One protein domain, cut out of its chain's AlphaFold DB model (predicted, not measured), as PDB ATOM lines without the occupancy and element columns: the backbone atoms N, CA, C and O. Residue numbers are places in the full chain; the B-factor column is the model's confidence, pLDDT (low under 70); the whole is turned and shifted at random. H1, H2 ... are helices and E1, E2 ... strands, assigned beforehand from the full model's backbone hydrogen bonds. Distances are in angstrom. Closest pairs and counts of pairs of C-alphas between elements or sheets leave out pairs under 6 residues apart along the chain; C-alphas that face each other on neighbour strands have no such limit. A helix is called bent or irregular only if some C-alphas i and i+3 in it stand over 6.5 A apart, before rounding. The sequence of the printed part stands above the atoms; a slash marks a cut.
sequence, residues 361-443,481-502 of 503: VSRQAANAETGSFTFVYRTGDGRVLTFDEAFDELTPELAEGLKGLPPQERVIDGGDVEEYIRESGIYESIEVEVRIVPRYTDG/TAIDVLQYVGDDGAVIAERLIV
ATOM      1  N   VAL A 361      46.737 -22.042 -23.464       84.56
ATOM      2  CA  VAL A 361      47.625 -22.362 -22.338       84.56
ATOM      3  C   VAL A 361      48.178 -23.775 -22.507       84.56
ATOM      4  O   VAL A 361      47.458 -24.668 -22.947       84.56
ATOM      5  N   SER A 362      49.446 -24.011 -22.165       86.69
ATOM      6  CA  SER A 362      49.996 -25.372 -22.228       86.69
ATOM      7  C   SER A 362      49.352 -26.267 -21.170       86.69
ATOM      8  O   SER A 362      49.055 -25.805 -20.064       86.69
ATOM      9  N   ARG A 363      49.194 -27.569 -21.433       90.88
ATOM     10  CA  ARG A 363      48.649 -28.499 -20.421       90.88
ATOM     11  C   ARG A 363      49.454 -28.503 -19.123       90.88
ATOM     12  O   ARG A 363      48.881 -28.653 -18.043       90.88
ATOM     13  N   GLN A 364      50.772 -28.317 -19.192       87.31
ATOM     14  CA  GLN A 364      51.611 -28.207 -17.999       87.31
ATOM     15  C   GLN A 364      51.256 -26.973 -17.156       87.31
ATOM     16  O   GLN A 364      51.121 -27.105 -15.940       87.31
ATOM     17  N   ALA A 365      51.094 -25.805 -17.785       83.31
ATOM     18  CA  ALA A 365      50.698 -24.577 -17.096       83.31
ATOM     19  C   ALA A 365      49.268 -24.687 -16.548       83.31
ATOM     20  O   ALA A 365      49.040 -24.427 -15.370       83.31
ATOM     21  N   ALA A 366      48.339 -25.220 -17.345       88.50
ATOM     22  CA  ALA A 366      46.955 -25.430 -16.931       88.50
ATOM     23  C   ALA A 366      46.859 -26.320 -15.679       88.50
ATOM     24  O   ALA A 366      46.162 -25.991 -14.722       88.50
ATOM     25  N   ASN A 367      47.618 -27.422 -15.650       89.44
ATOM     26  CA  ASN A 367      47.682 -28.309 -14.489       89.44
ATOM     27  C   ASN A 367      48.313 -27.640 -13.257       89.44
ATOM     28  O   ASN A 367      47.936 -27.967 -12.132       89.44
ATOM     29  N   ALA A 368      49.283 -26.742 -13.448       85.62
ATOM     30  CA  ALA A 368      49.907 -26.005 -12.351       85.62
ATOM     31  C   ALA A 368      48.954 -24.974 -11.723       85.62
ATOM     32  O   ALA A 368      49.056 -24.722 -10.523       85.62
ATOM     33  N   GLU A 369      48.022 -24.425 -12.506       84.50
ATOM     34  CA  GLU A 369      47.011 -23.467 -12.039       84.50
ATOM     35  C   GLU A 369      45.786 -24.140 -11.394       84.50
ATOM     36  O   GLU A 369      45.124 -23.547 -10.540       84.50
ATOM     37  N   THR A 370      45.464 -25.383 -11.766       86.44
ATOM     38  CA  THR A 370      44.300 -26.088 -11.208       86.44
ATOM     39  C   THR A 370      44.438 -26.463  -9.734       86.44
ATOM     40  O   THR A 370      45.452 -27.001  -9.297       86.44
ATOM     41  N   GLY A 371      43.341 -26.317  -8.983       70.38
ATOM     42  CA  GLY A 371      43.224 -26.821  -7.607       70.38
ATOM     43  C   GLY A 371      43.542 -25.807  -6.504       70.38
ATOM     44  O   GLY A 371      43.444 -26.155  -5.324       70.38
ATOM     45  N   SER A 372      43.853 -24.561  -6.861       69.62
ATOM     46  CA  SER A 372      43.912 -23.411  -5.951       69.62
ATOM     47  C   SER A 372      42.948 -22.315  -6.401       69.62
ATOM     48  O   SER A 372      42.795 -22.078  -7.596       69.62
ATOM     49  N   PHE A 373      42.330 -21.625  -5.437       73.62
ATOM     50  CA  PHE A 373      41.777 -20.298  -5.704       73.62
ATOM     51  C   PHE A 373      42.939 -19.370  -6.041       73.62
ATOM     52  O   PHE A 373      43.961 -19.378  -5.350       73.62
ATOM     53  N   THR A 374      42.789 -18.620  -7.121       85.25
ATOM     54  CA  THR A 374      43.768 -17.630  -7.564       85.25
ATOM     55  C   THR A 374      43.057 -16.326  -7.886       85.25
ATOM     56  O   THR A 374      41.827 -16.271  -7.938       85.25
ATOM     57  N   PHE A 375      43.831 -15.272  -8.106       88.81
ATOM     58  CA  PHE A 375      43.315 -14.021  -8.629       88.81
ATOM     59  C   PHE A 375      43.624 -13.917 -10.118       88.81
ATOM     60  O   PHE A 375      44.732 -14.210 -10.566       88.81
ATOM     61  N   VAL A 376      42.631 -13.465 -10.872       91.19
ATOM     62  CA  VAL A 376      42.815 -12.953 -12.230       91.19
ATOM     63  C   VAL A 376      42.487 -11.470 -12.257       91.19
ATOM     64  O   VAL A 376      41.765 -10.954 -11.399       91.19
ATOM     65  N   TYR A 377      43.019 -10.780 -13.254       91.62
ATOM     66  CA  TYR A 377      42.958  -9.332 -13.362       91.62
ATOM     67  C   TYR A 377      42.184  -8.955 -14.615       91.62
ATOM     68  O   TYR A 377      42.582  -9.298 -15.727       91.62
ATOM     69  N   ARG A 378      41.057  -8.261 -14.447       90.69
ATOM     70  CA  ARG A 378      40.265  -7.763 -15.567       90.69
ATOM     71  C   ARG A 378      40.697  -6.348 -15.936       90.69
ATOM     72  O   ARG A 378      40.715  -5.443 -15.100       90.69
ATOM     73  N   THR A 379      41.026  -6.162 -17.202       89.25
ATOM     74  CA  THR A 379      41.396  -4.875 -17.797       89.25
ATOM     75  C   THR A 379      40.155  -4.032 -18.123       89.25
ATOM     76  O   THR A 379      39.029  -4.528 -18.189       89.25
ATOM     77  N   GLY A 380      40.344  -2.732 -18.378       82.44
ATOM     78  CA  GLY A 380      39.246  -1.827 -18.749       82.44
ATOM     79  C   GLY A 380      38.558  -2.161 -20.083       82.44
ATOM     80  O   GLY A 380      37.421  -1.744 -20.295       82.44
ATOM     81  N   ASP A 381      39.222  -2.919 -20.960       81.44
ATOM     82  CA  ASP A 381      38.679  -3.457 -22.217       81.44
ATOM     83  C   ASP A 381      38.058  -4.863 -22.061       81.44
ATOM     84  O   ASP A 381      37.555  -5.422 -23.032       81.44
ATOM     85  N   GLY A 382      38.031  -5.422 -20.844       82.75
ATOM     86  CA  GLY A 382      37.343  -6.675 -20.524       82.75
ATOM     87  C   GLY A 382      38.178  -7.948 -20.676       82.75
ATOM     88  O   GLY A 382      37.652  -9.029 -20.399       82.75
ATOM     89  N   ARG A 383      39.457  -7.855 -21.063       87.19
ATOM     90  CA  ARG A 383      40.385  -8.999 -21.065       87.19
ATOM     91  C   ARG A 383      40.638  -9.482 -19.636       87.19
ATOM     92  O   ARG A 383      40.529  -8.718 -18.680       87.19
ATOM     93  N   VAL A 384      40.965 -10.765 -19.494       86.62
ATOM     94  CA  VAL A 384      41.253 -11.404 -18.204       86.62
ATOM     95  C   VAL A 384      42.673 -11.945 -18.239       86.62
ATOM     96  O   VAL A 384      42.980 -12.848 -19.021       86.62
ATOM     97  N   LEU A 385      43.519 -11.371 -17.394       86.69
ATOM     98  CA  LEU A 385      44.945 -11.644 -17.313       86.69
ATOM     99  C   LEU A 385      45.257 -12.495 -16.081       86.69
ATOM    100  O   LEU A 385      44.650 -12.317 -15.019       86.69
ATOM    101  N   THR A 386      46.228 -13.393 -16.202       88.00
ATOM    102  CA  THR A 386      46.891 -13.994 -15.040       88.00
ATOM    103  C   THR A 386      47.786 -12.956 -14.358       88.00
ATOM    104  O   THR A 386      47.996 -11.856 -14.875       88.00
ATOM    105  N   PHE A 387      48.324 -13.285 -13.181       83.88
ATOM    106  CA  PHE A 387      49.296 -12.414 -12.519       83.88
ATOM    107  C   PHE A 387      50.509 -12.119 -13.406       83.88
ATOM    108  O   PHE A 387      50.867 -10.955 -13.562       83.88
ATOM    109  N   ASP A 388      51.099 -13.151 -14.012       78.75
ATOM    110  CA  ASP A 388      52.297 -13.000 -14.843       78.75
ATOM    111  C   ASP A 388      52.024 -12.101 -16.059       78.75
ATOM    112  O   ASP A 388      52.822 -11.224 -16.375       78.75
ATOM    113  N   GLU A 389      50.854 -12.227 -16.686       83.38
ATOM    114  CA  GLU A 389      50.462 -11.379 -17.818       83.38
ATOM    115  C   GLU A 389      50.176  -9.935 -17.400       83.38
ATOM    116  O   GLU A 389      50.616  -8.993 -18.057       83.38
ATOM    117  N   ALA A 390      49.463  -9.742 -16.287       83.25
ATOM    118  CA  ALA A 390      49.223  -8.416 -15.728       83.25
ATOM    119  C   ALA A 390      50.546  -7.731 -15.347       83.25
ATOM    120  O   ALA A 390      50.706  -6.523 -15.543       83.25
ATOM    121  N   PHE A 391      51.499  -8.503 -14.822       80.62
ATOM    122  CA  PHE A 391      52.840  -8.045 -14.489       80.62
ATOM    123  C   PHE A 391      53.646  -7.672 -15.740       80.62
ATOM    124  O   PHE A 391      54.248  -6.594 -15.781       80.62
ATOM    125  N   ASP A 392      53.622  -8.509 -16.775       77.69
ATOM    126  CA  ASP A 392      54.300  -8.243 -18.043       77.69
ATOM    127  C   ASP A 392      53.737  -6.991 -18.735       77.69
ATOM    128  O   ASP A 392      54.514  -6.159 -19.213       77.69
ATOM    129  N   GLU A 393      52.413  -6.780 -18.711       82.56
ATOM    130  CA  GLU A 393      51.778  -5.568 -19.253       82.56
ATOM    131  C   GLU A 393      52.166  -4.298 -18.482       82.56
ATOM    132  O   GLU A 393      52.367  -3.245 -19.086       82.56
ATOM    133  N   LEU A 394      52.335  -4.383 -17.159       79.44
ATOM    134  CA  LEU A 394      52.719  -3.240 -16.322       79.44
ATOM    135  C   LEU A 394      54.218  -2.938 -16.345       79.44
ATOM    136  O   LEU A 394      54.635  -1.824 -16.014       79.44
ATOM    137  N   THR A 395      55.051  -3.911 -16.714       73.50
ATOM    138  CA  THR A 395      56.512  -3.790 -16.647       73.50
ATOM    139  C   THR A 395      57.054  -2.573 -17.420       73.50
ATOM    140  O   THR A 395      57.893  -1.855 -16.862       73.50
ATOM    141  N   PRO A 396      56.590  -2.257 -18.648       69.75
ATOM    142  CA  PRO A 396      57.006  -1.053 -19.366       69.75
ATOM    143  C   PRO A 396      56.639   0.255 -18.647       69.75
ATOM    144  O   PRO A 396      57.474   1.159 -18.560       69.75
ATOM    145  N   GLU A 397      55.432   0.350 -18.087       65.06
ATOM    146  CA  GLU A 397      54.934   1.551 -17.400       65.06
ATOM    147  C   GLU A 397      55.651   1.775 -16.060       65.06
ATOM    148  O   GLU A 397      56.074   2.891 -15.741       65.06
ATOM    149  N   LEU A 398      55.885   0.696 -15.307       69.25
ATOM    150  CA  LEU A 398      56.689   0.711 -14.083       69.25
ATOM    151  C   LEU A 398      58.142   1.113 -14.380       69.25
ATOM    152  O   LEU A 398      58.724   1.928 -13.661       69.25
ATOM    153  N   ALA A 399      58.732   0.602 -15.465       60.53
ATOM    154  CA  ALA A 399      60.083   0.967 -15.885       60.53
ATOM    155  C   ALA A 399      60.196   2.445 -16.307       60.53
ATOM    156  O   ALA A 399      61.232   3.081 -16.068       60.53
ATOM    157  N   GLU A 400      59.145   3.013 -16.904       62.66
ATOM    158  CA  GLU A 400      59.084   4.426 -17.275       62.66
ATOM    159  C   GLU A 400      58.910   5.342 -16.054       62.66
ATOM    160  O   GLU A 400      59.622   6.344 -15.939       62.66
ATOM    161  N   GLY A 401      58.081   4.954 -15.078       60.62
ATOM    162  CA  GLY A 401      57.914   5.673 -13.807       60.62
ATOM    163  C   GLY A 401      59.186   5.736 -12.947       60.62
ATOM    164  O   GLY A 401      59.400   6.700 -12.211       60.62
ATOM    165  N   LEU A 402      60.085   4.756 -13.082       56.78
ATOM    166  CA  LEU A 402      61.372   4.699 -12.370       56.78
ATOM    167  C   LEU A 402      62.502   5.488 -13.069       56.78
ATOM    168  O   LEU A 402      63.627   5.601 -12.553       56.78
ATOM    169  N   LYS A 403      62.236   6.052 -14.252       51.12
ATOM    170  CA  LYS A 403      63.225   6.732 -15.091       51.12
ATOM    171  C   LYS A 403      63.534   8.130 -14.543       51.12
ATOM    172  O   LYS A 403      62.788   9.081 -14.725       51.12
ATOM    173  N   GLY A 404      64.690   8.261 -13.889       58.88
ATOM    174  CA  GLY A 404      65.176   9.529 -13.319       58.88
ATOM    175  C   GLY A 404      65.378   9.502 -11.804       58.88
ATOM    176  O   GLY A 404      66.046  10.386 -11.272       58.88
ATOM    177  N   LEU A 405      64.897   8.456 -11.126       52.97
ATOM    178  CA  LEU A 405      65.132   8.267  -9.696       52.97
ATOM    179  C   LEU A 405      66.573   7.788  -9.418       52.97
ATOM    180  O   LEU A 405      67.153   7.063 -10.248       52.97
ATOM    181  N   PRO A 406      67.178   8.176  -8.277       54.28
ATOM    182  CA  PRO A 406      68.438   7.619  -7.796       54.28
ATOM    183  C   PRO A 406      68.341   6.093  -7.642       54.28
ATOM    184  O   PRO A 406      67.286   5.593  -7.264       54.28
ATOM    185  N   PRO A 407      69.424   5.324  -7.854       50.97
ATOM    186  CA  PRO A 407      69.397   3.861  -7.744       50.97
ATOM    187  C   PRO A 407      68.869   3.314  -6.408       50.97
ATOM    188  O   PRO A 407      68.361   2.202  -6.381       50.97
ATOM    189  N   GLN A 408      68.972   4.079  -5.316       48.22
ATOM    190  CA  GLN A 408      68.443   3.687  -4.002       48.22
ATOM    191  C   GLN A 408      66.915   3.827  -3.886       48.22
ATOM    192  O   GLN A 408      66.329   3.222  -3.000       48.22
ATOM    193  N   GLU A 409      66.286   4.604  -4.770       51.84
ATOM    194  CA  GLU A 409      64.833   4.828  -4.845       51.84
ATOM    195  C   GLU A 409      64.184   4.006  -5.974       51.84
ATOM    196  O   GLU A 409      62.968   3.996  -6.118       51.84
ATOM    197  N   ARG A 410      64.986   3.276  -6.767       54.34
ATOM    198  CA  ARG A 410      64.512   2.312  -7.782       54.34
ATOM    199  C   ARG A 410      64.244   0.929  -7.198       54.34
ATOM    200  O   ARG A 410      64.470  -0.086  -7.852       54.34
ATOM    201  N   VAL A 411      63.831   0.895  -5.943       50.72
ATOM    202  CA  VAL A 411      63.432  -0.322  -5.256       50.72
ATOM    203  C   VAL A 411      61.937  -0.173  -5.045       50.72
ATOM    204  O   VAL A 411      61.514   0.730  -4.328       50.72
ATOM    205  N   ILE A 412      61.139  -1.017  -5.703       56.69
ATOM    206  CA  ILE A 412      59.774  -1.271  -5.241       56.69
ATOM    207  C   ILE A 412      59.981  -1.875  -3.850       56.69
ATOM    208  O   ILE A 412      60.548  -2.960  -3.731       56.69
ATOM    209  N   ASP A 413      59.731  -1.074  -2.815       46.88
ATOM    210  CA  ASP A 413      60.177  -1.307  -1.441       46.88
ATOM    211  C   ASP A 413      59.495  -2.541  -0.853       46.88
ATOM    212  O   ASP A 413      58.459  -2.419  -0.217       46.88
ATOM    213  N   GLY A 414      60.034  -3.734  -1.126       42.56
ATOM    214  CA  GLY A 414      59.752  -4.994  -0.427       42.56
ATOM    215  C   GLY A 414      58.293  -5.461  -0.348       42.56
ATOM    216  O   GLY A 414      58.049  -6.483   0.290       42.56
ATOM    217  N   GLY A 415      57.350  -4.739  -0.949       51.31
ATOM    218  CA  GLY A 415      55.943  -5.086  -1.047       51.31
ATOM    219  C   GLY A 415      55.741  -6.118  -2.139       51.31
ATOM    220  O   GLY A 415      56.413  -6.081  -3.174       51.31
ATOM    221  N   ASP A 416      54.843  -7.056  -1.878       65.81
ATOM    222  CA  ASP A 416      54.435  -8.057  -2.846       65.81
ATOM    223  C   ASP A 416      53.920  -7.332  -4.099       65.81
ATOM    224  O   ASP A 416      53.002  -6.516  -4.024       65.81
ATOM    225  N   VAL A 417      54.549  -7.555  -5.252       69.31
ATOM    226  CA  VAL A 417      54.126  -6.930  -6.515       69.31
ATOM    227  C   VAL A 417      52.661  -7.265  -6.800       69.31
ATOM    228  O   VAL A 417      51.927  -6.441  -7.342       69.31
ATOM    229  N   GLU A 418      52.208  -8.432  -6.348       70.81
ATOM    230  CA  GLU A 418      50.811  -8.844  -6.382       70.81
ATOM    231  C   GLU A 418      49.893  -7.911  -5.579       70.81
ATOM    232  O   GLU A 418      48.808  -7.558  -6.043       70.81
ATOM    233  N   GLU A 419      50.336  -7.446  -4.408       78.06
ATOM    234  CA  GLU A 419      49.619  -6.463  -3.589       78.06
ATOM    235  C   GLU A 419      49.554  -5.107  -4.298       78.06
ATOM    236  O   GLU A 419      48.488  -4.497  -4.346       78.06
ATOM    237  N   TYR A 420      50.640  -4.677  -4.951       79.56
ATOM    238  CA  TYR A 420      50.630  -3.447  -5.747       79.56
ATOM    239  C   TYR A 420      49.620  -3.514  -6.896       79.56
ATOM    240  O   TYR A 420      48.819  -2.594  -7.051       79.56
ATOM    241  N   ILE A 421      49.617  -4.591  -7.690       78.25
ATOM    242  CA  ILE A 421      48.662  -4.738  -8.799       78.25
ATOM    243  C   ILE A 421      47.227  -4.695  -8.260       78.25
ATOM    244  O   ILE A 421      46.398  -3.949  -8.785       78.25
ATOM    245  N   ARG A 422      46.961  -5.410  -7.162       77.88
ATOM    246  CA  ARG A 422      45.642  -5.484  -6.521       77.88
ATOM    247  C   ARG A 422      45.162  -4.136  -5.973       77.88
ATOM    248  O   ARG A 422      43.982  -3.817  -6.090       77.88
ATOM    249  N   GLU A 423      46.054  -3.343  -5.383       80.50
ATOM    250  CA  GLU A 423      45.710  -2.065  -4.744       80.50
ATOM    251  C   GLU A 423      45.782  -0.857  -5.684       80.50
ATOM    252  O   GLU A 423      45.130   0.158  -5.432       80.50
ATOM    253  N   SER A 424      46.539  -0.952  -6.779       80.12
ATOM    254  CA  SER A 424      46.717   0.140  -7.744       80.12
ATOM    255  C   SER A 424      45.408   0.585  -8.402       80.12
ATOM    256  O   SER A 424      45.309   1.715  -8.882       80.12
ATOM    257  N   GLY A 425      44.406  -0.303  -8.439       83.25
ATOM    258  CA  GLY A 425      43.146  -0.088  -9.144       83.25
ATOM    259  C   GLY A 425      43.297  -0.041 -10.667       83.25
ATOM    260  O   GLY A 425      42.354   0.366 -11.342       83.25
ATOM    261  N   ILE A 426      44.463  -0.425 -11.203       85.69
ATOM    262  CA  ILE A 426      44.709  -0.492 -12.651       85.69
ATOM    263  C   ILE A 426      43.879  -1.620 -13.272       85.69
ATOM    264  O   ILE A 426      43.294  -1.445 -14.341       85.69
ATOM    265  N   TYR A 427      43.768  -2.743 -12.560       90.88
ATOM    266  CA  TYR A 427      42.929  -3.872 -12.937       90.88
ATOM    267  C   TYR A 427      41.898  -4.179 -11.850       90.88
ATOM    268  O   TYR A 427      42.144  -3.985 -10.657       90.88
ATOM    269  N   GLU A 428      40.743  -4.699 -12.258       92.38
ATOM    270  CA  GLU A 428      39.778  -5.297 -11.337       92.38
ATOM    271  C   GLU A 428      40.272  -6.702 -10.962       92.38
ATOM    272  O   GLU A 428      40.339  -7.590 -11.809       92.38
ATOM    273  N   SER A 429      40.637  -6.907  -9.695       91.31
ATOM    274  CA  SER A 429      41.032  -8.223  -9.181       91.31
ATOM    275  C   SER A 429      39.796  -9.080  -8.911       91.31
ATOM    276  O   SER A 429      38.894  -8.653  -8.191       91.31
ATOM    277  N   ILE A 430      39.782 -10.303  -9.435       92.69
ATOM    278  CA  ILE A 430      38.666 -11.246  -9.312       92.69
ATOM    279  C   ILE A 430      39.212 -12.562  -8.764       92.69
ATOM    280  O   ILE A 430      40.110 -13.154  -9.361       92.69
ATOM    281  N   GLU A 431      38.680 -13.008  -7.627       93.50
ATOM    282  CA  GLU A 431      38.968 -14.343  -7.099       93.50
ATOM    283  C   GLU A 431      38.251 -15.385  -7.962       93.50
ATOM    284  O   GLU A 431      37.063 -15.243  -8.271       93.50
ATOM    285  N   VAL A 432      38.990 -16.400  -8.402       93.62
ATOM    286  CA  VAL A 432      38.476 -17.443  -9.288       93.62
ATOM    287  C   VAL A 432      38.939 -18.829  -8.856       93.62
ATOM    288  O   VAL A 432      40.082 -19.044  -8.450       93.62
ATOM    289  N   GLU A 433      38.043 -19.799  -9.001       94.75
ATOM    290  CA  GLU A 433      38.360 -21.220  -9.016       94.75
ATOM    291  C   GLU A 433      38.823 -21.611 -10.424       94.75
ATOM    292  O   GLU A 433      38.108 -21.400 -11.410       94.75
ATOM    293  N   VAL A 434      40.009 -22.213 -10.517       92.25
ATOM    294  CA  VAL A 434      40.558 -22.688 -11.789       92.25
ATOM    295  C   VAL A 434      40.325 -24.184 -11.942       92.25
ATOM    296  O   VAL A 434      40.747 -24.990 -11.107       92.25
ATOM    297  N   ARG A 435      39.679 -24.574 -13.043       94.56
ATOM    298  CA  ARG A 435      39.411 -25.981 -13.363       94.56
ATOM    299  C   ARG A 435      39.617 -26.283 -14.837       94.56
ATOM    300  O   ARG A 435      39.258 -25.486 -15.699       94.56
ATOM    301  N   ILE A 436      40.118 -27.479 -15.121       93.88
ATOM    302  CA  ILE A 436      40.133 -28.029 -16.476       93.88
ATOM    303  C   ILE A 436      38.804 -28.734 -16.703       93.88
ATOM    304  O   ILE A 436      38.411 -29.593 -15.908       93.88
ATOM    305  N   VAL A 437      38.104 -28.373 -17.774       93.31
ATOM    306  CA  VAL A 437      36.886 -29.076 -18.179       93.31
ATOM    307  C   VAL A 437      36.967 -29.497 -19.641       93.31
ATOM    308  O   VAL A 437      37.447 -28.725 -20.473       93.31
ATOM    309  N   PRO A 438      36.432 -30.680 -19.977       92.12
ATOM    310  CA  PRO A 438      36.288 -31.069 -21.363       92.12
ATOM    311  C   PRO A 438      35.183 -30.237 -22.019       92.12
ATOM    312  O   PRO A 438      34.069 -30.081 -21.497       92.12
ATOM    313  N   ARG A 439      35.487 -29.726 -23.204       92.94
ATOM    314  CA  ARG A 439      34.544 -29.172 -24.169       92.94
ATOM    315  C   ARG A 439      34.535 -30.047 -25.406       92.94
ATOM    316  O   ARG A 439      35.443 -30.830 -25.652       92.94
ATOM    317  N   TYR A 440      33.469 -29.917 -26.172       91.94
ATOM    318  CA  TYR A 440      33.267 -30.682 -27.388       91.94
ATOM    319  C   TYR A 440      33.003 -29.712 -28.519       91.94
ATOM    320  O   TYR A 440      32.270 -28.741 -28.328       91.94
ATOM    321  N   THR A 441      33.587 -29.958 -29.680       87.31
ATOM    322  CA  THR A 441      33.390 -29.105 -30.848       87.31
ATOM    323  C   THR A 441      33.160 -29.916 -32.104       87.31
ATOM    324  O   THR A 441      33.766 -30.961 -32.276       87.31
ATOM    325  N   ASP A 442      32.286 -29.444 -32.982       83.94
ATOM    326  CA  ASP A 442      32.119 -29.955 -34.347       83.94
ATOM    327  C   ASP A 442      32.919 -29.121 -35.366       83.94
ATOM    328  O   ASP A 442      32.735 -29.270 -36.572       83.94
ATOM    329  N   GLY A 443      33.778 -28.216 -34.878       77.44
ATOM    330  CA  GLY A 443      34.446 -27.162 -35.636       77.44
ATOM    331  C   GLY A 443      33.750 -25.808 -35.442       77.44
ATOM    332  O   GLY A 443      34.306 -24.942 -34.764       77.44
ATOM    333  N   THR A 481      35.086 -33.279 -31.615       90.44
ATOM    334  CA  THR A 481      36.424 -33.316 -31.032       90.44
ATOM    335  C   THR A 481      36.313 -32.910 -29.573       90.44
ATOM    336  O   THR A 481      35.756 -31.856 -29.258       90.44
ATOM    337  N   ALA A 482      36.815 -33.756 -28.676       92.19
ATOM    338  CA  ALA A 482      36.987 -33.385 -27.280       92.19
ATOM    339  C   ALA A 482      38.243 -32.514 -27.155       92.19
ATOM    340  O   ALA A 482      39.309 -32.897 -27.628       92.19
ATOM    341  N   ILE A 483      38.098 -31.353 -26.531       91.50
ATOM    342  CA  ILE A 483      39.186 -30.420 -26.244       91.50
ATOM    343  C   ILE A 483      39.137 -30.078 -24.761       91.50
ATOM    344  O   ILE A 483      38.053 -29.945 -24.192       91.50
ATOM    345  N   ASP A 484      40.290 -29.902 -24.134       94.12
ATOM    346  CA  ASP A 484      40.340 -29.436 -22.754       94.12
ATOM    347  C   ASP A 484      40.441 -27.911 -22.733       94.12
ATOM    348  O   ASP A 484      41.166 -27.300 -23.517       94.12
ATOM    349  N   VAL A 485      39.690 -27.278 -21.834       92.12
ATOM    350  CA  VAL A 485      39.797 -25.837 -21.593       92.12
ATOM    351  C   VAL A 485      40.040 -25.574 -20.117       92.12
ATOM    352  O   VAL A 485      39.432 -26.206 -19.249       92.12
ATOM    353  N   LEU A 486      40.910 -24.612 -19.838       93.06
ATOM    354  CA  LEU A 486      41.114 -24.051 -18.515       93.06
ATOM    355  C   LEU A 486      40.048 -22.978 -18.281       93.06
ATOM    356  O   LEU A 486      39.962 -22.014 -19.038       93.06
ATOM    357  N   GLN A 487      39.205 -23.159 -17.270       93.44
ATOM    358  CA  GLN A 487      38.180 -22.190 -16.889       93.44
ATOM    359  C   GLN A 487      38.578 -21.461 -15.624       93.44
ATOM    360  O   GLN A 487      38.924 -22.103 -14.634       93.44
ATOM    361  N   TYR A 488      38.392 -20.148 -15.644       92.31
ATOM    362  CA  TYR A 488      38.426 -19.288 -14.473       92.31
ATOM    363  C   TYR A 488      36.978 -19.010 -14.070       92.31
ATOM    364  O   TYR A 488      36.232 -18.383 -14.825       92.31
ATOM    365  N   VAL A 489      36.546 -19.531 -12.925       92.31
ATOM    366  CA  VAL A 489      35.153 -19.472 -12.462       92.31
ATOM    367  C   VAL A 489      35.076 -18.587 -11.227       92.31
ATOM    368  O   VAL A 489      35.764 -18.852 -10.251       92.31
ATOM    369  N   GLY A 490      34.257 -17.540 -11.258       92.38
ATOM    370  CA  GLY A 490      34.080 -16.642 -10.116       92.38
ATOM    371  C   GLY A 490      33.279 -17.286  -8.983       92.38
ATOM    372  O   GLY A 490      32.656 -18.336  -9.158       92.38
ATOM    373  N   ASP A 491      33.235 -16.619  -7.831       91.44
ATOM    374  CA  ASP A 491      32.521 -17.091  -6.630       91.44
ATOM    375  C   ASP A 491      31.017 -17.343  -6.839       91.44
ATOM    376  O   ASP A 491      30.396 -18.131  -6.121       91.44
ATOM    377  N   ASP A 492      30.404 -16.673  -7.815       89.81
ATOM    378  CA  ASP A 492      29.001 -16.864  -8.194       89.81
ATOM    379  C   ASP A 492      28.778 -18.084  -9.109       89.81
ATOM    380  O   ASP A 492      27.642 -18.393  -9.478       89.81
ATOM    381  N   GLY A 493      29.851 -18.798  -9.454       87.50
ATOM    382  CA  GLY A 493      29.855 -19.930 -10.370       87.50
ATOM    383  C   GLY A 493      29.846 -19.532 -11.848       87.50
ATOM    384  O   GLY A 493      29.773 -20.421 -12.702       87.50
ATOM    385  N   ALA A 494      29.906 -18.236 -12.175       88.06
ATOM    386  CA  ALA A 494      29.993 -17.772 -13.551       88.06
ATOM    387  C   ALA A 494      31.396 -18.017 -14.112       88.06
ATOM    388  O   ALA A 494      32.408 -17.787 -13.452       88.06
ATOM    389  N   VAL A 495      31.462 -18.471 -15.364       89.06
ATOM    390  CA  VAL A 495      32.737 -18.580 -16.076       89.06
ATOM    391  C   VAL A 495      33.180 -17.171 -16.465       89.06
ATOM    392  O   VAL A 495      32.519 -16.513 -17.264       89.06
ATOM    393  N   ILE A 496      34.280 -16.717 -15.873       89.50
ATOM    394  CA  ILE A 496      34.871 -15.392 -16.084       89.50
ATOM    395  C   ILE A 496      35.721 -15.382 -17.351       89.50
ATOM    396  O   ILE A 496      35.667 -14.422 -18.115       89.50
ATOM    397  N   ALA A 497      36.484 -16.452 -17.575       89.00
ATOM    398  CA  ALA A 497      37.297 -16.643 -18.769       89.00
ATOM    399  C   ALA A 497      37.518 -18.133 -19.055       89.00
ATOM    400  O   ALA A 497      37.459 -18.975 -18.153       89.00
ATOM    401  N   GLU A 498      37.803 -18.449 -20.317       90.31
ATOM    402  CA  GLU A 498      38.212 -19.780 -20.763       90.31
ATOM    403  C   GLU A 498      39.462 -19.666 -21.640       90.31
ATOM    404  O   GLU A 498      39.541 -18.777 -22.487       90.31
ATOM    405  N   ARG A 499      40.413 -20.586 -21.464       89.31
ATOM    406  CA  ARG A 499      41.597 -20.732 -22.321       89.31
ATOM    407  C   ARG A 499      41.665 -22.142 -22.873       89.31
ATOM    408  O   ARG A 499      41.449 -23.106 -22.139       89.31
ATOM    409  N   LEU A 500      41.941 -22.275 -24.164       87.56
ATOM    410  CA  LEU A 500      42.135 -23.570 -24.802       87.56
ATOM    411  C   LEU A 500      43.441 -24.193 -24.309       87.56
ATOM    412  O   LEU A 500      44.486 -23.547 -24.348       87.56
ATOM    413  N   ILE A 501      43.388 -25.442 -23.863       87.25
ATOM    414  CA  ILE A 501      44.598 -26.173 -23.513       87.25
ATOM    415  C   ILE A 501      45.183 -26.754 -24.789       87.25
ATOM    416  O   ILE A 501      44.527 -27.536 -25.476       87.25
ATOM    417  N   VAL A 502      46.405 -26.334 -25.089       84.69
ATOM    418  CA  VAL A 502      47.195 -26.825 -26.213       84.69
ATOM    419  C   VAL A 502      48.266 -27.763 -25.656       84.69
ATOM    420  O   VAL A 502      48.904 -27.445 -24.644       84.69
TER     421      VAL A 502
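AT A GLANCE: This is residues 361 to 443 and 481 to 502 of the 503 residues of an uncharacterized protein of Mycolicibacter virginiensis (UniProt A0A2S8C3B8). A strongly twisted, curled sheet of four strands makes one part of a long rod, with the short helix H1 over one face; from its E1 side an arm made of H2, a long loop and H3 reaches away, and residues 403 to 409 stick out at its tip. H2 leaves the sheet and the chain folds back to H3, which lies over E1 and E2 on the same face as H1. The 105 printed residues include three named helices and four named strands in the order H1 E1 H2 H3 E2 E3 E4, and the antiparallel sheet runs E1 E2 E3 E4. The class is mixed, helices and strands. The whole is loose, with a radius of gyration of the C-alphas of 16.8 A and spans of 58 by 27 by 26 A.

IN THESE COORDINATES: H1 is residues 363 to 369, beginning at C-alpha 363 (48.649, -28.499, -20.421). E1 is residues 373 to 378, 16.0 A long. H2 is residues 387 to 401, 20.1 A long, and only just irregular: C-alphas 393 and 396 are 6.9 A apart. H3 is residues 417 to 424, 10.3 A long. E2 is residues 428 to 441, 31.4 A long, and bends by 78 degrees at residue 431. E3 is residues 481 to 490, 26.9 A long. E4 is residues 495 to 502, 19.5 A long, ending at C-alpha 502 (47.195, -26.825, -26.213).

HOW THE PARTS SIT: E1 and E4 are the edge strands. E1 is antiparallel to E2, with N 376 and O 430 at 3.0 A, within hydrogen-bond range. E2 is antiparallel to E3, with N 435 and O 487 at 3.0 A. E3 and E4 form a hairpin, with N 486 and O 499 at 2.8 A. Residues 361 to 362 pair in parallel with residues 501 to 502 of E4. H1 is on the sheet at a height of 8.3 A, over E3 and along the strands, at 17 degrees to E3 on the local plane; its closest C-alphas to E3 are those of Ala 366 and Leu 486, 6.2 A apart. H3 is over E1 and E2 and slantwise to the strands, at 50 degrees to E1 on the local plane; the closest C-alphas of H3 and E2 are those of Arg 422 and Ser 429, 6.0 A apart. H2 only grazes the sheet, with residues 387 to 390. H2 and H3 only just touch, with 3 pairs of C-alphas within 8 A made by residues 387 to 391 of H2, the closest being those of Phe 387 and Glu 418 at 7.3 A. Their lines are about perpendicular, at 73 degrees. H1 is apart from H2 and H3. In H1 and H3 every O i to N i+4 pair is within hydrogen-bond range; in H2 9 of 11 are.

THE WHOLE: The C-alphas farthest apart are those of Pro 406 and Asp 442, at 58.6 A. Residues 444 to 480 are not printed, and C-alphas 443 and 481 are 7.9 A apart across the cut. The link from H2 to H3 is long, with 15 residues. Mean pLDDT of the printed part is 80.3; residue 372 and residues 396 to 417 are under 70.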